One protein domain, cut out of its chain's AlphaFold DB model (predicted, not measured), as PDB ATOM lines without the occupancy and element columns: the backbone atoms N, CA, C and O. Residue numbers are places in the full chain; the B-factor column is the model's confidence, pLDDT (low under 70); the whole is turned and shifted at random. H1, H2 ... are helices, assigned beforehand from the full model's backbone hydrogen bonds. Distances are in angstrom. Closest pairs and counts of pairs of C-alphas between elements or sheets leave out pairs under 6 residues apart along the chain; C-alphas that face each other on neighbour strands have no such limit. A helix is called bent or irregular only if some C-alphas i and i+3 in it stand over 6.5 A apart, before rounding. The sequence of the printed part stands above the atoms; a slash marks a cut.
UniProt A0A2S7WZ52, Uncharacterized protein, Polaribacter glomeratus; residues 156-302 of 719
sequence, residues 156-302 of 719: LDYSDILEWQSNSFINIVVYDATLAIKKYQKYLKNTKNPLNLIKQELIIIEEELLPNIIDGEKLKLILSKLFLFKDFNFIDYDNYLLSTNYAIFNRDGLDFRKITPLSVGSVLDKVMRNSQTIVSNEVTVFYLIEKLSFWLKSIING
ATOM      1  N   LEU A 156     307.384 267.780 243.715       86.50
ATOM      2  CA  LEU A 156     307.204 266.626 244.601       86.50
ATOM      3  C   LEU A 156     306.233 266.950 245.740       86.50
ATOM      4  O   LEU A 156     305.246 266.245 245.905       86.50
ATOM      5  N   ASP A 157     306.444 268.072 246.438       91.19
ATOM      6  CA  ASP A 157     305.535 268.524 247.497       91.19
ATOM      7  C   ASP A 157     304.103 268.724 246.971       91.19
ATOM      8  O   ASP A 157     303.140 268.400 247.656       91.19
ATOM      9  N   TYR A 158     303.940 269.242 245.749       88.19
ATOM     10  CA  TYR A 158     302.624 269.414 245.133       88.19
ATOM     11  C   TYR A 158     301.936 268.072 244.866       88.19
ATOM     12  O   TYR A 158     300.749 267.933 245.166       88.19
ATOM     13  N   SER A 159     302.669 267.087 244.339       85.75
ATOM     14  CA  SER A 159     302.158 265.727 244.150       85.75
ATOM     15  C   SER A 159     301.782 265.062 245.474       85.75
ATOM     16  O   SER A 159     300.691 264.503 245.561       85.75
ATOM     17  N   ASP A 160     302.607 265.194 246.516       91.38
ATOM     18  CA  ASP A 160     302.324 264.639 247.847       91.38
ATOM     19  C   ASP A 160     301.082 265.291 248.484       91.38
ATOM     20  O   ASP A 160     300.221 264.609 249.049       91.38
ATOM     21  N   ILE A 161     300.940 266.619 248.352       91.81
ATOM     22  CA  ILE A 161     299.747 267.356 248.793       91.81
ATOM     23  C   ILE A 161     298.510 266.846 248.046       91.81
ATOM     24  O   ILE A 161     297.522 266.481 248.686       91.81
ATOM     25  N   LEU A 162     298.551 266.783 246.712       89.25
ATOM     26  CA  LEU A 162     297.425 266.334 245.891       89.25
ATOM     27  C   LEU A 162     297.032 264.882 246.206       89.25
ATOM     28  O   LEU A 162     295.843 264.549 246.292       89.25
ATOM     29  N   GLU A 163     298.017 264.012 246.421       92.00
ATOM     30  CA  GLU A 163     297.788 262.633 246.831       92.00
ATOM     31  C   GLU A 163     297.094 262.567 248.191       92.00
ATOM     32  O   GLU A 163     296.045 261.924 248.311       92.00
ATOM     33  N   TRP A 164     297.613 263.277 249.197       95.50
ATOM     34  CA  TRP A 164     296.991 263.338 250.519       95.50
ATOM     35  C   TRP A 164     295.559 263.867 250.444       95.50
ATOM     36  O   TRP A 164     294.658 263.298 251.064       95.50
ATOM     37  N   GLN A 165     295.327 264.924 249.665       94.50
ATOM     38  CA  GLN A 165     294.013 265.540 249.504       94.50
ATOM     39  C   GLN A 165     293.021 264.581 248.853       94.50
ATOM     40  O   GLN A 165     291.929 264.372 249.384       94.50
ATOM     41  N   SER A 166     293.408 263.957 247.738       93.44
ATOM     42  CA  SER A 166     292.561 262.995 247.031       93.44
ATOM     43  C   SER A 166     292.240 261.775 247.896       93.44
ATOM     44  O   SER A 166     291.082 261.366 247.964       93.44
ATOM     45  N   ASN A 167     293.230 261.221 248.602       94.50
ATOM     46  CA  ASN A 167     293.044 260.090 249.507       94.50
ATOM     47  C   ASN A 167     292.137 260.458 250.682       94.50
ATOM     48  O   ASN A 167     291.185 259.737 250.964       94.50
ATOM     49  N   SER A 168     292.393 261.587 251.343       96.00
ATOM     50  CA  SER A 168     291.616 262.020 252.508       96.00
ATOM     51  C   SER A 168     290.156 262.262 252.145       96.00
ATOM     52  O   SER A 168     289.263 261.739 252.809       96.00
ATOM     53  N   PHE A 169     289.910 262.995 251.057       95.88
ATOM     54  CA  PHE A 169     288.564 263.257 250.560       95.88
ATOM     55  C   PHE A 169     287.809 261.958 250.251       95.88
ATOM     56  O   PHE A 169     286.723 261.726 250.783       95.88
ATOM     57  N   ILE A 170     288.403 261.084 249.434       94.88
ATOM     58  CA  ILE A 170     287.749 259.845 249.007       94.88
ATOM     59  C   ILE A 170     287.523 258.910 250.190       94.88
ATOM     60  O   ILE A 170     286.425 258.381 250.323       94.88
ATOM     61  N   ASN A 171     288.506 258.744 251.079       95.38
ATOM     62  CA  ASN A 171     288.370 257.879 252.251       95.38
ATOM     63  C   ASN A 171     287.193 258.306 253.134       95.38
ATOM     64  O   ASN A 171     286.419 257.452 253.559       95.38
ATOM     65  N   ILE A 172     287.022 259.612 253.366       97.31
ATOM     66  CA  ILE A 172     285.901 260.142 254.154       97.31
ATOM     67  C   ILE A 172     284.565 259.838 253.472       97.31
ATOM     68  O   ILE A 172     283.667 259.268 254.095       97.31
ATOM     69  N   VAL A 173     284.426 260.177 252.188       96.44
ATOM     70  CA  VAL A 173     283.144 260.023 251.487       96.44
ATOM     71  C   VAL A 173     282.794 258.544 251.281       96.44
ATOM     72  O   VAL A 173     281.643 258.159 251.476       96.44
ATOM     73  N   VAL A 174     283.767 257.691 250.948       95.56
ATOM     74  CA  VAL A 174     283.591 256.231 250.825       95.56
ATOM     75  C   VAL A 174     283.151 255.614 252.147       95.56
ATOM     76  O   VAL A 174     282.244 254.771 252.162       95.56
ATOM     77  N   TYR A 175     283.782 256.021 253.249       96.50
ATOM     78  CA  TYR A 175     283.436 255.552 254.583       96.50
ATOM     79  C   TYR A 175     281.973 255.856 254.909       96.50
ATOM     80  O   TYR A 175     281.185 254.942 255.181       96.50
ATOM     81  N   ASP A 176     281.584 257.124 254.786       96.56
ATOM     82  CA  ASP A 176     280.224 257.553 255.086       96.56
ATOM     83  C   ASP A 176     279.194 256.968 254.125       96.56
ATOM     84  O   ASP A 176     278.126 256.549 254.566       96.56
ATOM     85  N   ALA A 177     279.498 256.881 252.828       96.62
ATOM     86  CA  ALA A 177     278.582 256.308 251.847       96.62
ATOM     87  C   ALA A 177     278.327 254.828 252.146       96.62
ATOM     88  O   ALA A 177     277.190 254.364 252.084       96.62
ATOM     89  N   THR A 178     279.360 254.091 252.560       95.75
ATOM     90  CA  THR A 178     279.232 252.685 252.958       95.75
ATOM     91  C   THR A 178     278.369 252.535 254.216       95.75
ATOM     92  O   THR A 178     277.516 251.645 254.273       95.75
ATOM     93  N   LEU A 179     278.547 253.398 255.224       95.12
ATOM     94  CA  LEU A 179     277.700 253.411 256.424       95.12
ATOM     95  C   LEU A 179     276.252 253.790 256.096       95.12
ATOM     96  O   LEU A 179     275.321 253.116 256.547       95.12
ATOM     97  N   ALA A 180     276.066 254.830 255.285       96.00
ATOM     98  CA  ALA A 180     274.768 255.304 254.835       96.00
ATOM     99  C   ALA A 180     274.014 254.184 254.120       96.00
ATOM    100  O   ALA A 180     272.922 253.809 254.546       96.00
ATOM    101  N   ILE A 181     274.628 253.578 253.101       96.12
ATOM    102  CA  ILE A 181     274.030 252.489 252.328       96.12
ATOM    103  C   ILE A 181     273.646 251.331 253.250       96.12
ATOM    104  O   ILE A 181     272.492 250.913 253.231       96.12
ATOM    105  N   LYS A 182     274.526 250.882 254.156       94.69
ATOM    106  CA  LYS A 182     274.186 249.832 255.139       94.69
ATOM    107  C   LYS A 182     272.976 250.202 256.008       94.69
ATOM    108  O   LYS A 182     272.126 249.345 256.275       94.69
ATOM    109  N   LYS A 183     272.864 251.467 256.438       93.75
ATOM    110  CA  LYS A 183     271.716 251.976 257.209       93.75
ATOM    111  C   LYS A 183     270.425 251.906 256.383       93.75
ATOM    112  O   LYS A 183     269.428 251.384 256.886       93.75
ATOM    113  N   TYR A 184     270.448 252.347 255.121       95.50
ATOM    114  CA  TYR A 184     269.302 252.219 254.211       95.50
ATOM    115  C   TYR A 184     268.948 250.756 253.958       95.50
ATOM    116  O   TYR A 184     267.790 250.389 254.113       95.50
ATOM    117  N   GLN A 185     269.915 249.890 253.652       95.25
ATOM    118  CA  GLN A 185     269.675 248.462 253.427       95.25
ATOM    119  C   GLN A 185     268.949 247.813 254.607       95.25
ATOM    120  O   GLN A 185     267.959 247.107 254.420       95.25
ATOM    121  N   LYS A 186     269.386 248.096 255.842       94.00
ATOM    122  CA  LYS A 186     268.729 247.596 257.059       94.00
ATOM    123  C   LYS A 186     267.306 248.139 257.224       94.00
ATOM    124  O   LYS A 186     266.426 247.416 257.693       94.00
ATOM    125  N   TYR A 187     267.081 249.400 256.873       93.25
ATOM    126  CA  TYR A 187     265.773 250.038 256.996       93.25
ATOM    127  C   TYR A 187     264.779 249.552 255.932       93.25
ATOM    128  O   TYR A 187     263.647 249.184 256.257       93.25
ATOM    129  N   LEU A 188     265.219 249.456 254.676       94.38
ATOM    130  CA  LEU A 188     264.409 249.012 253.542       94.38
ATOM    131  C   LEU A 188     263.909 247.572 253.719       94.38
ATOM    132  O   LEU A 188     262.758 247.303 253.392       94.38
ATOM    133  N   LYS A 189     264.700 246.687 254.348       92.69
ATOM    134  CA  LYS A 189     264.282 245.315 254.713       92.69
ATOM    135  C   LYS A 189     262.984 245.251 255.519       92.69
ATOM    136  O   LYS A 189     262.211 244.314 255.374       92.69
ATOM    137  N   ASN A 190     262.750 246.246 256.372       91.00
ATOM    138  CA  ASN A 190     261.590 246.295 257.264       91.00
ATOM    139  C   ASN A 190     260.496 247.249 256.755       91.00
ATOM    140  O   ASN A 190     259.522 247.516 257.460       91.00
ATOM    141  N   THR A 191     260.649 247.793 255.544       91.19
ATOM    142  CA  THR A 191     259.749 248.802 254.980       91.19
ATOM    143  C   THR A 191     258.738 248.149 254.040       91.19
ATOM    144  O   THR A 191     259.115 247.460 253.101       91.19
ATOM    145  N   LYS A 192     257.436 248.407 254.240       89.56
ATOM    146  CA  LYS A 192     256.360 247.824 253.404       89.56
ATOM    147  C   LYS A 192     256.449 248.211 251.923       89.56
ATOM    148  O   LYS A 192     256.043 247.431 251.073       89.56
ATOM    149  N   ASN A 193     256.929 249.418 251.616       90.38
ATOM    150  CA  ASN A 193     257.104 249.901 250.243       90.38
ATOM    151  C   ASN A 193     258.464 250.613 250.081       90.38
ATOM    152  O   ASN A 193     258.523 251.845 250.153       90.38
ATOM    153  N   PRO A 194     259.556 249.848 249.886       91.62
ATOM    154  CA  PRO A 194     260.914 250.381 249.763       91.62
ATOM    155  C   PRO A 194     261.061 251.393 248.621       91.62
ATOM    156  O   PRO A 194     261.689 252.432 248.789       91.62
ATOM    157  N   LEU A 195     260.425 251.132 247.472       93.00
ATOM    158  CA  LEU A 195     260.520 252.000 246.295       93.00
ATOM    159  C   LEU A 195     259.877 253.370 246.520       93.00
ATOM    160  O   LEU A 195     260.390 254.367 246.020       93.00
ATOM    161  N   ASN A 196     258.771 253.442 247.265       93.62
ATOM    162  CA  ASN A 196     258.147 254.726 247.577       93.62
ATOM    163  C   ASN A 196     259.038 255.583 248.485       93.62
ATOM    164  O   ASN A 196     259.173 256.777 248.244       93.62
ATOM    165  N   LEU A 197     259.691 254.965 249.476       93.25
ATOM    166  CA  LEU A 197     260.668 255.658 250.316       93.25
ATOM    167  C   LEU A 197     261.833 256.188 249.470       93.25
ATOM    168  O   LEU A 197     262.168 257.360 249.556       93.25
ATOM    169  N   ILE A 198     262.407 255.346 248.606       96.25
ATOM    170  CA  ILE A 198     263.520 255.742 247.728       96.25
ATOM    171  C   ILE A 198     263.126 256.932 246.844       96.25
ATOM    172  O   ILE A 198     263.902 257.872 246.706       96.25
ATOM    173  N   LYS A 199     261.912 256.929 246.281       96.31
ATOM    174  CA  LYS A 199     261.404 258.059 245.491       96.31
ATOM    175  C   LYS A 199     261.274 259.339 246.320       96.31
ATOM    176  O   LYS A 199     261.625 260.397 245.822       96.31
ATOM    177  N   GLN A 200     260.808 259.249 247.565       95.81
ATOM    178  CA  GLN A 200     260.722 260.408 248.465       95.81
ATOM    179  C   GLN A 200     262.103 260.983 248.797       95.81
ATOM    180  O   GLN A 200     262.283 262.195 248.766       95.81
ATOM    181  N   GLU A 201     263.086 260.122 249.057       97.19
ATOM    182  CA  GLU A 201     264.468 260.546 249.306       97.19
ATOM    183  C   GLU A 201     265.072 261.227 248.069       97.19
ATOM    184  O   GLU A 201     265.692 262.281 248.188       97.19
ATOM    185  N   LEU A 202     264.841 260.677 246.871       97.69
ATOM    186  CA  LEU A 202     265.292 261.287 245.617       97.69
ATOM    187  C   LEU A 202     264.621 262.639 245.347       97.69
ATOM    188  O   LEU A 202     265.315 263.554 244.923       97.69
ATOM    189  N   ILE A 203     263.332 262.813 245.663       97.88
ATOM    190  CA  ILE A 203     262.650 264.119 245.552       97.88
ATOM    191  C   ILE A 203     263.352 265.175 246.416       97.88
ATOM    192  O   ILE A 203     263.608 266.282 245.949       97.88
ATOM    193  N   ILE A 204     263.734 264.839 247.651       97.81
ATOM    194  CA  ILE A 204     264.461 265.778 248.519       97.81
ATOM    195  C   ILE A 204     265.815 266.156 247.890       97.81
ATOM    196  O   ILE A 204     266.182 267.331 247.864       97.81
ATOM    197  N   ILE A 205     266.553 265.175 247.360       97.06
ATOM    198  CA  ILE A 205     267.885 265.396 246.777       97.06
ATOM    199  C   ILE A 205     267.816 266.171 245.451       97.06
ATOM    200  O   ILE A 205     268.676 267.006 245.196       97.06
ATOM    201  N   GLU A 206     266.837 265.886 244.594       95.44
ATOM    202  CA  GLU A 206     266.801 266.394 243.216       95.44
ATOM    203  C   GLU A 206     265.912 267.629 243.040       95.44
ATOM    204  O   GLU A 206     266.207 268.474 242.195       95.44
ATOM    205  N   GLU A 207     264.837 267.752 243.821       96.06
ATOM    206  CA  GLU A 207     263.839 268.815 243.656       96.06
ATOM    207  C   GLU A 207     263.896 269.869 244.768       96.06
ATOM    208  O   GLU A 207     263.575 271.033 244.524       96.06
ATOM    209  N   GLU A 208     264.319 269.504 245.985       97.00
ATOM    210  CA  GLU A 208     264.428 270.462 247.093       97.00
ATOM    211  C   GLU A 208     265.839 271.034 247.266       97.00
ATOM    212  O   GLU A 208     265.987 272.238 247.496       97.00
ATOM    213  N   LEU A 209     266.877 270.198 247.152       95.81
ATOM    214  CA  LEU A 209     268.281 270.600 247.262       95.81
ATOM    215  C   LEU A 209     268.768 271.227 245.940       95.81
ATOM    216  O   LEU A 209     269.586 270.661 245.218       95.81
ATOM    217  N   LEU A 210     268.215 272.400 245.620       93.69
ATOM    218  CA  LEU A 210     268.456 273.116 244.366       93.69
ATOM    219  C   LEU A 210     269.803 273.871 244.348       93.69
ATOM    220  O   LEU A 210     270.101 274.585 245.311       93.69
ATOM    221  N   PRO A 211     270.549 273.871 243.222       92.44
ATOM    222  CA  PRO A 211     271.890 274.473 243.112       92.44
ATOM    223  C   PRO A 211     272.014 275.965 243.460       92.44
ATOM    224  O   PRO A 211     273.112 276.477 243.656       92.44
ATOM    225  N   ASN A 212     270.902 276.703 243.478       92.50
ATOM    226  CA  ASN A 212     270.865 278.148 243.715       92.50
ATOM    227  C   ASN A 212     270.671 278.533 245.193       92.50
ATOM    228  O   ASN A 212     270.554 279.721 245.501       92.50
ATOM    229  N   ILE A 213     270.603 277.561 246.106       94.00
ATOM    230  CA  ILE A 213     270.469 277.832 247.538       94.00
ATOM    231  C   ILE A 213     271.795 278.368 248.088       94.00
ATOM    232  O   ILE A 213     272.821 277.700 248.034       94.00
ATOM    233  N   ILE A 214     271.749 279.570 248.666       93.94
ATOM    234  CA  ILE A 214     272.906 280.251 249.277       93.94
ATOM    235  C   ILE A 214     272.813 280.360 250.808       93.94
ATOM    236  O   ILE A 214     273.745 280.830 251.454       93.94
ATOM    237  N   ASP A 215     271.686 279.948 251.390       96.19
ATOM    238  CA  ASP A 215     271.421 280.025 252.827       96.19
ATOM    239  C   ASP A 215     271.752 278.689 253.508       96.19
ATOM    240  O   ASP A 215     271.117 277.667 253.232       96.19
ATOM    241  N   GLY A 216     272.741 278.710 254.407       96.56
ATOM    242  CA  GLY A 216     273.181 277.542 255.167       96.56
ATOM    243  C   GLY A 216     272.101 276.943 256.070       96.56
ATOM    244  O   GLY A 216     271.994 275.721 256.141       96.56
ATOM    245  N   GLU A 217     271.238 277.756 256.688       96.94
ATOM    246  CA  GLU A 217     270.147 277.246 257.538       96.94
ATOM    247  C   GLU A 217     269.102 276.509 256.701       96.94
ATOM    248  O   GLU A 217     268.633 275.425 257.059       96.94
ATOM    249  N   LYS A 218     268.787 277.054 255.521       97.31
ATOM    250  CA  LYS A 218     267.899 276.385 254.568       97.31
ATOM    251  C   LYS A 218     268.479 275.045 254.111       97.31
ATOM    252  O   LYS A 218     267.731 274.072 254.025       97.31
ATOM    253  N   LEU A 219     269.788 274.978 253.848       97.62
ATOM    254  CA  LEU A 219     270.465 273.723 253.507       97.62
ATOM    255  C   LEU A 219     270.339 272.707 254.644       97.62
ATOM    256  O   LEU A 219     269.866 271.602 254.400       97.62
ATOM    257  N   LYS A 220     270.661 273.082 255.887       96.88
ATOM    258  CA  LYS A 220     270.507 272.199 257.061       96.88
ATOM    259  C   LYS A 220     269.085 271.659 257.194       96.88
ATOM    260  O   LYS A 220     268.900 270.462 257.415       96.88
ATOM    261  N   LEU A 221     268.079 272.518 257.012       96.25
ATOM    262  CA  LEU A 221     266.676 272.120 257.088       96.25
ATOM    263  C   LEU A 221     266.317 271.087 256.014       96.25
ATOM    264  O   LEU A 221     265.665 270.098 256.332       96.25
ATOM    265  N   ILE A 222     266.765 271.270 254.770       97.12
ATOM    266  CA  ILE A 222     266.537 270.294 253.691       97.12
ATOM    267  C   ILE A 222     267.274 268.984 253.989       97.12
ATOM    268  O   ILE A 222     266.665 267.918 253.940       97.12
ATOM    269  N   LEU A 223     268.553 269.056 254.371       96.75
ATOM    270  CA  LEU A 223     269.367 267.884 254.699       96.75
ATOM    271  C   LEU A 223     268.759 267.060 255.841       96.75
ATOM    272  O   LEU A 223     268.726 265.835 255.760       96.75
ATOM    273  N   SER A 224     268.207 267.715 256.866       95.94
ATOM    274  CA  SER A 224     267.568 267.044 258.008       95.94
ATOM    275  C   SER A 224     266.338 266.200 257.644       95.94
ATOM    276  O   SER A 224     265.937 265.338 258.426       95.94
ATOM    277  N   LYS A 225     265.746 266.409 256.457       96.38
ATOM    278  CA  LYS A 225     264.606 265.616 255.974       96.38
ATOM    279  C   LYS A 225     265.012 264.219 255.505       96.38
ATOM    280  O   LYS A 225     264.166 263.327 255.513       96.38
ATOM    281  N   LEU A 226     266.266 264.026 255.089       96.12
ATOM    282  CA  LEU A 226     266.750 262.743 254.577       96.12
ATOM    283  C   LEU A 226     266.818 261.708 255.700       96.12
ATOM    284  O   LEU A 226     267.331 261.990 256.788       96.12
ATOM    285  N   PHE A 227     266.391 260.472 255.420       94.56
ATOM    286  CA  PHE A 227     266.450 259.369 256.386       94.56
ATOM    287  C   PHE A 227     267.850 259.188 256.990       94.56
ATOM    288  O   PHE A 227     267.989 258.894 258.184       94.56
ATOM    289  N   LEU A 228     268.894 259.397 256.182       94.19
ATOM    290  CA  LEU A 228     270.281 259.338 256.630       94.19
ATOM    291  C   LEU A 228     270.528 260.196 257.881       94.19
ATOM    292  O   LEU A 228     271.149 259.714 258.836       94.19
ATOM    293  N   PHE A 229     269.987 261.415 257.886       93.88
ATOM    294  CA  PHE A 229     270.289 262.479 258.841       93.88
ATOM    295  C   PHE A 229     269.235 262.676 259.934       93.88
ATOM    296  O   PHE A 229     269.340 263.619 260.710       93.88
ATOM    297  N   LYS A 230     268.258 261.773 260.060       86.69
ATOM    298  CA  LYS A 230     267.177 261.889 261.056       86.69
ATOM    299  C   LYS A 230     267.662 262.085 262.504       86.69
ATOM    300  O   LYS A 230     267.006 262.773 263.277       86.69
ATOM    301  N   ASP A 231     268.808 261.497 262.843       83.12
ATOM    302  CA  ASP A 231     269.435 261.574 264.171       83.12
ATOM    303  C   ASP A 231     270.761 262.362 264.138       83.12
ATOM    304  O   ASP A 231     271.603 262.218 265.023       83.12
ATOM    305  N   PHE A 232     270.995 263.140 263.076       88.12
ATOM    306  CA  PHE A 232     272.231 263.888 262.874       88.12
ATOM    307  C   PHE A 232     272.078 265.327 263.366       88.12
ATOM    308  O   PHE A 232     271.093 266.001 263.067       88.12
ATOM    309  N   ASN A 233     273.072 265.810 264.111       86.69
ATOM    310  CA  ASN A 233     273.053 267.161 264.648       86.69
ATOM    311  C   ASN A 233     273.778 268.142 263.713       86.69
ATOM    312  O   ASN A 233     275.005 268.195 263.700       86.69
ATOM    313  N   PHE A 234     273.021 268.957 262.978       91.75
ATOM    314  CA  PHE A 234     273.571 270.029 262.137       91.75
ATOM    315  C   PHE A 234     273.880 271.332 262.899       91.75
ATOM    316  O   PHE A 234     274.287 272.312 262.273       91.75
ATOM    317  N   ILE A 235     273.695 271.387 264.225       89.44
ATOM    318  CA  ILE A 235     274.011 272.589 265.023       89.44
ATOM    319  C   ILE A 235     275.495 272.951 264.897       89.44
ATOM    320  O   ILE A 235     275.818 274.129 264.780       89.44
ATOM    321  N   ASP A 236     276.369 271.946 264.848       87.06
ATOM    322  CA  ASP A 236     277.821 272.143 264.810       87.06
ATOM    323  C   ASP A 236     278.348 272.529 263.418       87.06
ATOM    324  O   ASP A 236     279.537 272.799 263.272       87.06
ATOM    325  N   TYR A 237     277.481 272.556 262.399       95.12
ATOM    326  CA  TYR A 237     277.865 272.954 261.048       95.12
ATOM    327  C   TYR A 237     277.868 274.479 260.902       95.12
ATOM    328  O   TYR A 237     276.892 275.153 261.245       95.12
ATOM    329  N   ASP A 238     278.911 275.030 260.300       96.75
ATOM    330  CA  ASP A 238     278.990 276.445 259.967       96.75
ATOM    331  C   ASP A 238     278.153 276.761 258.713       96.75
ATOM    332  O   ASP A 238     278.330 276.178 257.641       96.75
ATOM    333  N   ASN A 239     277.220 277.711 258.837       97.25
ATOM    334  CA  ASN A 239     276.304 278.072 257.749       97.25
ATOM    335  C   ASN A 239     277.018 278.645 256.525       97.25
ATOM    336  O   ASN A 239     276.578 278.413 255.399       97.25
ATOM    337  N   TYR A 240     278.086 279.411 256.744       96.56
ATOM    338  CA  TYR A 240     278.846 280.043 255.676       96.56
ATOM    339  C   TYR A 240     279.706 279.014 254.938       96.56
ATOM    340  O   TYR A 240     279.743 279.009 253.706       96.56
ATOM    341  N   LEU A 241     280.360 278.102 255.661       95.50
ATOM    342  CA  LEU A 241     281.112 277.005 255.056       95.50
ATOM    343  C   LEU A 241     280.185 276.056 254.297       95.50
ATOM    344  O   LEU A 241     280.517 275.666 253.178       95.50
ATOM    345  N   LEU A 242     279.018 275.722 254.852       96.62
ATOM    346  CA  LEU A 242     278.057 274.841 254.195       96.62
ATOM    347  C   LEU A 242     277.553 275.434 252.874       96.62
ATOM    348  O   LEU A 242     277.585 274.752 251.850       96.62
ATOM    349  N   SER A 243     277.138 276.704 252.865       95.88
ATOM    350  CA  SER A 243     276.660 277.358 251.640       95.88
ATOM    351  C   SER A 243     277.770 277.567 250.610       95.88
ATOM    352  O   SER A 243     277.549 277.357 249.416       95.88
ATOM    353  N   THR A 244     278.981 277.912 251.055       93.75
ATOM    354  CA  THR A 244     280.139 278.091 250.168       93.75
ATOM    355  C   THR A 244     280.520 276.780 249.484       93.75
ATOM    356  O   THR A 244     280.679 276.751 248.265       93.75
ATOM    357  N   ASN A 245     280.629 275.681 250.237       94.69
ATOM    358  CA  ASN A 245     280.976 274.379 249.663       94.69
ATOM    359  C   ASN A 245     279.851 273.815 248.789       94.69
ATOM    360  O   ASN A 245     280.133 273.187 247.772       94.69
ATOM    361  N   TYR A 246     278.584 274.099 249.108       95.56
ATOM    362  CA  TYR A 246     277.470 273.736 248.235       95.56
ATOM    363  C   TYR A 246     277.522 274.463 246.883       95.56
ATOM    364  O   TYR A 246     277.276 273.864 245.835       95.56
ATOM    365  N   ALA A 247     277.887 275.749 246.880       93.62
ATOM    366  CA  ALA A 247     278.073 276.502 245.643       93.62
ATOM    367  C   ALA A 247     279.237 275.948 244.800       93.62
ATOM    368  O   ALA A 247     279.093 275.832 243.584       93.62
ATOM    369  N   ILE A 248     280.354 275.571 245.440       90.94
ATOM    370  CA  ILE A 248     281.510 274.939 244.777       90.94
ATOM    371  C   ILE A 248     281.107 273.597 244.161       90.94
ATOM    372  O   ILE A 248     281.341 273.384 242.973       90.94
ATOM    373  N   PHE A 249     280.436 272.735 244.931       92.56
ATOM    374  CA  PHE A 249     279.948 271.429 244.477       92.56
ATOM    375  C   PHE A 249     279.133 271.530 243.177       92.56
ATOM    376  O   PHE A 249     279.313 270.725 242.269       92.56
ATOM    377  N   ASN A 250     278.285 272.557 243.049       90.62
ATOM    378  CA  ASN A 250     277.439 272.751 241.867       90.62
ATOM    379  C   ASN A 250     278.119 273.469 240.681       90.62
ATOM    380  O   ASN A 250     277.589 273.406 239.572       90.62
ATOM    381  N   ARG A 251     279.225 274.199 240.890       86.00
ATOM    382  CA  ARG A 251     279.906 274.977 239.830       86.00
ATOM    383  C   ARG A 251     281.183 274.320 239.330       86.00
ATOM    384  O   ARG A 251     281.342 274.146 238.127       86.00
ATOM    385  N   ASP A 252     282.064 273.986 240.265       69.56
ATOM    386  CA  ASP A 252     283.460 273.625 240.005       69.56
ATOM    387  C   ASP A 252     283.742 272.147 240.331       69.56
ATOM    388  O   ASP A 252     284.853 271.658 240.135       69.56
ATOM    389  N   GLY A 253     282.744 271.412 240.835       81.19
ATOM    390  CA  GLY A 253     282.870 270.006 241.208       81.19
ATOM    391  C   GLY A 253     283.585 269.839 242.543       81.19
ATOM    392  O   GLY A 253     282.919 269.564 243.533       81.19
ATOM    393  N   LEU A 254     284.911 270.006 242.598       86.50
ATOM    394  CA  LEU A 254     285.747 269.837 243.799       86.50
ATOM    395  C   LEU A 254     286.926 270.819 243.803       86.50
ATOM    396  O   LEU A 254     287.754 270.804 242.898       86.50
ATOM    397  N   ASP A 255     287.056 271.620 244.866       87.56
ATOM    398  CA  ASP A 255     288.235 272.468 245.086       87.56
ATOM    399  C   ASP A 255     289.196 271.805 246.081       87.56
ATOM    400  O   ASP A 255     289.026 271.897 247.300       87.56
ATOM    401  N   PHE A 256     290.243 271.158 245.559       87.75
ATOM    402  CA  PHE A 256     291.255 270.488 246.379       87.75
ATOM    403  C   PHE A 256     291.927 271.411 247.397       87.75
ATOM    404  O   PHE A 256     292.250 270.955 248.490       87.75
ATOM    405  N   ARG A 257     292.036 272.719 247.131       87.56
ATOM    406  CA  ARG A 257     292.629 273.687 248.075       87.56
ATOM    407  C   ARG A 257     291.817 273.822 249.366       87.56
ATOM    408  O   ARG A 257     292.328 274.329 250.363       87.56
ATOM    409  N   LYS A 258     290.553 273.377 249.369       89.62
ATOM    410  CA  LYS A 258     289.692 273.307 250.559       89.62
ATOM    411  C   LYS A 258     289.880 272.019 251.355       89.62
ATOM    412  O   LYS A 258     289.443 271.970 252.503       89.62
ATOM    413  N   ILE A 259     290.540 271.004 250.801       93.62
ATOM    414  CA  ILE A 259     290.887 269.763 251.497       93.62
ATOM    415  C   ILE A 259     292.248 269.968 252.164       93.62
ATOM    416  O   ILE A 259     293.289 269.994 251.518       93.62
ATOM    417  N   THR A 260     292.253 270.175 253.474       94.69
ATOM    418  CA  THR A 260     293.459 270.468 254.260       94.69
ATOM    419  C   THR A 260     293.377 269.745 255.601       94.69
ATOM    420  O   THR A 260     292.269 269.420 256.042       94.69
ATOM    421  N   PRO A 261     294.495 269.536 256.314       95.44
ATOM    422  CA  PRO A 261     294.444 268.964 257.659       95.44
ATOM    423  C   PRO A 261     293.543 269.756 258.614       95.44
ATOM    424  O   PRO A 261     292.848 269.162 259.432       95.44
ATOM    425  N   LEU A 262     293.469 271.081 258.458       93.25
ATOM    426  CA  LEU A 262     292.579 271.931 259.253       93.25
ATOM    427  C   LEU A 262     291.096 271.715 258.932       93.25
ATOM    428  O   LEU A 262     290.266 271.768 259.836       93.25
ATOM    429  N   SER A 263     290.752 271.494 257.662       93.56
ATOM    430  CA  SER A 263     289.355 271.376 257.244       93.56
ATOM    431  C   SER A 263     288.801 269.965 257.395       93.56
ATOM    432  O   SER A 263     287.632 269.829 257.732       93.56
ATOM    433  N   VAL A 264     289.600 268.918 257.167       95.81
ATOM    434  CA  VAL A 264     289.114 267.523 257.185       95.81
ATOM    435  C   VAL A 264     289.837 266.614 258.180       95.81
ATOM    436  O   VAL A 264     289.411 265.476 258.359       95.81
ATOM    437  N   GLY A 265     290.890 267.072 258.866       94.94
ATOM    438  CA  GLY A 265     291.699 266.220 259.750       94.94
ATOM    439  C   GLY A 265     290.902 265.597 260.899       94.94
ATOM    440  O   GLY A 265     290.979 264.391 261.117       94.94
ATOM    441  N   SER A 266     290.043 266.376 261.567       93.31
ATOM    442  CA  SER A 266     289.174 265.857 262.637       93.31
ATOM    443  C   SER A 266     288.163 264.817 262.144       93.31
ATOM    444  O   SER A 266     287.760 263.930 262.898       93.31
ATOM    445  N   VAL A 267     287.734 264.931 260.886       94.81
ATOM    446  CA  VAL A 267     286.825 263.981 260.238       94.81
ATOM    447  C   VAL A 267     287.585 262.707 259.892       94.81
ATOM    448  O   VAL A 267     287.125 261.611 260.209       94.81
ATOM    449  N   LEU A 268     288.783 262.848 259.322       95.38
ATOM    450  CA  LEU A 268     289.671 261.740 258.994       95.38
ATOM    451  C   LEU A 268     290.035 260.922 260.244       95.38
ATOM    452  O   LEU A 268     289.965 259.697 260.214       95.38
ATOM    453  N   ASP A 269     290.302 261.571 261.379       95.38
ATOM    454  CA  ASP A 269     290.533 260.892 262.661       95.38
ATOM    455  C   ASP A 269     289.351 260.008 263.086       95.38
ATOM    456  O   ASP A 269     289.544 258.914 263.627       95.38
ATOM    457  N   LYS A 270     288.109 260.451 262.842       95.44
ATOM    458  CA  LYS A 270     286.906 259.656 263.142       95.44
ATOM    459  C   LYS A 270     286.771 258.453 262.205       95.44
ATOM    460  O   LYS A 270     286.366 257.389 262.676       95.44
ATOM    461  N   VAL A 271     287.146 258.601 260.928       96.19
ATOM    462  CA  VAL A 271     287.245 257.482 259.972       96.19
ATOM    463  C   VAL A 271     288.247 256.449 260.486       96.19
ATOM    464  O   VAL A 271     287.905 255.278 260.630       96.19
ATOM    465  N   MET A 272     289.453 256.885 260.866       93.38
ATOM    466  CA  MET A 272     290.518 256.000 261.358       93.38
ATOM    467  C   MET A 272     290.146 255.269 262.658       93.38
ATOM    468  O   MET A 272     290.608 254.155 262.901       93.38
ATOM    469  N   ARG A 273     289.278 255.860 263.488       95.06
ATOM    470  CA  ARG A 273     288.740 255.239 264.715       95.06
ATOM    471  C   ARG A 273     287.517 254.346 264.479       95.06
ATOM    472  O   ARG A 273     286.955 253.841 265.448       95.06
ATOM    473  N   ASN A 274     287.103 254.133 263.229       92.12
ATOM    474  CA  ASN A 274     285.933 253.336 262.858       92.12
ATOM    475  C   ASN A 274     284.620 253.787 263.542       92.12
ATOM    476  O   ASN A 274     283.853 252.962 264.055       92.12
ATOM    477  N   SER A 275     284.359 255.099 263.546       90.31
ATOM    478  CA  SER A 275     283.116 255.684 264.071       90.31
ATOM    479  C   SER A 275     281.856 255.083 263.434       90.31
ATOM    480  O   SER A 275     281.663 255.139 262.230       90.31
ATOM    481  N   GLN A 276     280.912 254.588 264.236       89.00
ATOM    482  CA  GLN A 276     279.675 253.971 263.717       89.00
ATOM    483  C   GLN A 276     278.627 254.979 263.200       89.00
ATOM    484  O   GLN A 276     277.514 254.591 262.840       89.00
ATOM    485  N   THR A 277     278.957 256.268 263.185       89.81
ATOM    486  CA  THR A 277     278.092 257.362 262.726       89.81
ATOM    487  C   THR A 277     278.703 258.058 261.522       89.81
ATOM    488  O   THR A 277     279.918 258.025 261.351       89.81
ATOM    489  N   ILE A 278     277.865 258.751 260.747       93.25
ATOM    490  CA  ILE A 278     278.320 259.640 259.671       93.25
ATOM    491  C   ILE A 278     279.284 260.684 260.246       93.25
ATOM    492  O   ILE A 278     279.004 261.264 261.301       93.25
ATOM    493  N   VAL A 279     280.424 260.880 259.584       94.31
ATOM    494  CA  VAL A 279     281.515 261.745 260.061       94.31
ATOM    495  C   VAL A 279     281.725 262.998 259.220       94.31
ATOM    496  O   VAL A 279     282.434 263.889 259.684       94.31
ATOM    497  N   SER A 280     281.130 263.059 258.026       93.50
ATOM    498  CA  SER A 280     281.226 264.170 257.079       93.50
ATOM    499  C   SER A 280     281.032 265.529 257.737       93.50
ATOM    500  O   SER A 280     280.362 265.656 258.759       93.50
ATOM    501  N   ASN A 281     281.600 266.548 257.100       95.38
ATOM    502  CA  ASN A 281     281.434 267.952 257.457       95.38
ATOM    503  C   ASN A 281     280.889 268.749 256.257       95.38
ATOM    504  O   ASN A 281     280.445 268.173 255.262       95.38
ATOM    505  N   GLU A 282     280.932 270.077 256.329       96.12
ATOM    506  CA  GLU A 282     280.472 271.003 255.289       96.12
ATOM    507  C   GLU A 282     281.161 270.788 253.938       96.12
ATOM    508  O   GLU A 282     280.585 271.103 252.900       96.12
ATOM    509  N   VAL A 283     282.385 270.252 253.951       95.38
ATOM    510  CA  VAL A 283     283.200 270.028 252.755       95.38
ATOM    511  C   VAL A 283     282.821 268.718 252.063       95.38
ATOM    512  O   VAL A 283     282.813 268.661 250.840       95.38
ATOM    513  N   THR A 284     282.483 267.660 252.809       96.00
ATOM    514  CA  THR A 284     282.286 266.310 252.237       96.00
ATOM    515  C   THR A 284     280.825 265.865 252.132       96.00
ATOM    516  O   THR A 284     280.524 264.951 251.362       96.00
ATOM    517  N   VAL A 285     279.899 266.501 252.863       96.38
ATOM    518  CA  VAL A 285     278.502 266.036 252.988       96.38
ATOM    519  C   VAL A 285     277.755 265.958 251.651       96.38
ATOM    520  O   VAL A 285     276.966 265.038 251.442       96.38
ATOM    521  N   PHE A 286     278.011 266.871 250.713       96.31
ATOM    522  CA  PHE A 286     277.307 266.877 249.425       96.31
ATOM    523  C   PHE A 286     277.753 265.744 248.503       96.31
ATOM    524  O   PHE A 286     276.924 265.145 247.822       96.31
ATOM    525  N   TYR A 287     279.027 265.360 248.562       95.81
ATOM    526  CA  TYR A 287     279.537 264.203 247.826       95.81
ATOM    527  C   TYR A 287     279.016 262.890 248.415       95.81
ATOM    528  O   TYR A 287     278.694 261.968 247.672       95.81
ATOM    529  N   LEU A 288     278.843 262.812 249.740       96.00
ATOM    530  CA  LEU A 288     278.138 261.696 250.379       96.00
ATOM    531  C   LEU A 288     276.709 261.556 249.830       96.00
ATOM    532  O   LEU A 288     276.294 260.458 249.453       96.00
ATOM    533  N   ILE A 289     275.966 262.664 249.757       96.75
ATOM    534  CA  ILE A 289     274.596 262.681 249.226       96.75
ATOM    535  C   ILE A 289     274.577 262.278 247.753       96.75
ATOM    536  O   ILE A 289     273.712 261.502 247.350       96.75
ATOM    537  N   GLU A 290     275.541 262.736 246.959       95.31
ATOM    538  CA  GLU A 290     275.678 262.333 245.560       95.31
ATOM    539  C   GLU A 290     275.870 260.813 245.424       95.31
ATOM    540  O   GLU A 290     275.161 260.171 244.643       95.31
ATOM    541  N   LYS A 291     276.771 260.206 246.212       95.12
ATOM    542  CA  LYS A 291     277.005 258.748 246.168       95.12
ATOM    543  C   LYS A 291     275.805 257.953 246.655       95.12
ATOM    544  O   LYS A 291     275.465 256.928 246.059       95.12
ATOM    545  N   LEU A 292     275.116 258.448 247.680       95.81
ATOM    546  CA  LEU A 292     273.856 257.865 248.121       95.81
ATOM    547  C   LEU A 292     272.789 257.942 247.018       95.81
ATOM    548  O   LEU A 292     272.157 256.934 246.718       95.81
ATOM    549  N   SER A 293     272.617 259.105 246.384       95.69
ATOM    550  CA  SER A 293     271.669 259.316 245.284       95.69
ATOM    551  C   SER A 293     271.937 258.362 244.123       95.69
ATOM    552  O   SER A 293     271.016 257.715 243.622       95.69
ATOM    553  N   PHE A 294     273.205 258.189 243.742       94.31
ATOM    554  CA  PHE A 294     273.588 257.232 242.711       94.31
ATOM    555  C   PHE A 294     273.185 255.794 243.066       94.31
ATOM    556  O   PHE A 294     272.578 255.095 242.249       94.31
ATOM    557  N   TRP A 295     273.451 255.357 244.300       95.50
ATOM    558  CA  TRP A 295     273.023 254.036 244.760       95.50
ATOM    559  C   TRP A 295     271.491 253.891 244.775       95.50
ATOM    560  O   TRP A 295     270.972 252.899 244.259       95.50
ATOM    561  N   LEU A 296     270.755 254.890 245.270       96.44
ATOM    562  CA  LEU A 296     269.286 254.908 245.273       96.44
ATOM    563  C   LEU A 296     268.708 254.788 243.851       96.44
ATOM    564  O   LEU A 296     267.807 253.982 243.610       96.44
ATOM    565  N   LYS A 297     269.268 255.524 242.885       95.56
ATOM    566  CA  LYS A 297     268.902 255.430 241.462       95.56
ATOM    567  C   LYS A 297     269.175 254.050 240.883       95.56
ATOM    568  O   LYS A 297     268.359 253.547 240.116       95.56
ATOM    569  N   SER A 298     270.279 253.409 241.270       93.94
ATOM    570  CA  SER A 298     270.574 252.047 240.812       93.94
ATOM    571  C   SER A 298     269.471 251.058 241.210       93.94
ATOM    572  O   SER A 298     269.123 250.189 240.415       93.94
ATOM    573  N   ILE A 299     268.844 251.245 242.381       95.75
ATOM    574  CA  ILE A 299     267.711 250.422 242.832       95.75
ATOM    575  C   ILE A 299     266.460 250.692 241.994       95.75
ATOM    576  O   ILE A 299     265.784 249.754 241.574       95.75
ATOM    577  N   ILE A 300     266.162 251.963 241.702       95.12
ATOM    578  CA  ILE A 300     265.070 252.326 240.781       95.12
ATOM    579  C   ILE A 300     265.278 251.684 239.402       95.12
ATOM    580  O   ILE A 300     264.315 251.230 238.786       95.12
ATOM    581  N   ASN A 301     266.532 251.575 238.963       94.06
ATOM    582  CA  ASN A 301     266.924 250.969 237.691       94.06
ATOM    583  C   ASN A 301     267.032 249.431 237.735       94.06
ATOM    584  O   ASN A 301     267.520 248.829 236.781       94.06
ATOM    585  N   GLY A 302     266.565 248.784 238.807       93.88
ATOM    586  CA  GLY A 302     266.425 247.328 238.886       93.88
ATOM    587  C   GLY A 302     267.477 246.605 239.727       93.88
ATOM    588  O   GLY A 302     267.386 245.386 239.857       93.88
TER     589      GLY A 302
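What this domain is: This is residues 156 to 302 of the 719 residues of an uncharacterized protein of Polaribacter glomeratus (UniProt A0A2S7WZ52). One long helix, H1, makes the long axis, and H2 folds back from its last end, the two making a V. H6 crosses H1 and packs on both H1 and H2, H5 crosses H1 nearer its first end, and H3 and H4 form a corner away from H1. The printed part has 147 residues with six named helices, H1 to H6 in order along the chain, and no named strand; its class is all helix. It is compact, with a radius of gyration of the C-alphas of 15.6 A, and elongated, spanning 54 by 32 by 29 A.

Where its parts are: H1, residues 156 to 188, begins at C-alpha 156 (307.204, 266.626, 244.601) and is 47.1 A long. H2, residues 194 to 208, is 20.6 A long. H3 is residues 216 to 223, 10.4 A, and H4 residues 239 to 251, 18.5 A. H5, residues 261 to 272, 14.0 A, is irregular: C-alphas 263 and 266 are 7.7 A apart. H6, residues 285 to 300, is 22.7 A long and ends at C-alpha 300 (265.070, 252.326, 240.781).

How they stand to each other: With residues 173 to 181 alone H1 touches H6, the hub, at a steep tilt of 47 degrees; the closest C-alphas, of Val 173 and Leu 288, are 5.4 A apart. With residues 168 to 175 alone H1 touches H5, Ile 172 to Leu 268 being closest, 6.3 A between C-alphas. H2 touches H6, opposite ways, closest at the C-alphas of Ile 198 and Leu 296, 6.3 A. H4 only just touches H6, with 3 pairs of C-alphas within 8 A, closest at Tyr 246 and Phe 286, 7.0 A. H3 touches H4, closest at the C-alphas of Gly 216 and Asn 239, 4.1 A. H1 and H4 are apart. Every O i to N i+4 pair is within hydrogen-bond range in H1, H2, H3, H4 and H6, and 6 of 8 in H5.

The domain as a whole: The two C-alphas farthest apart, of Leu 156 and Lys 192, are 54.9 A apart. The printed part has no cut. The links H3 to H4 and H5 to H6 are long. Mean pLDDT of the printed part is 93.7, and residue 252 is under 70.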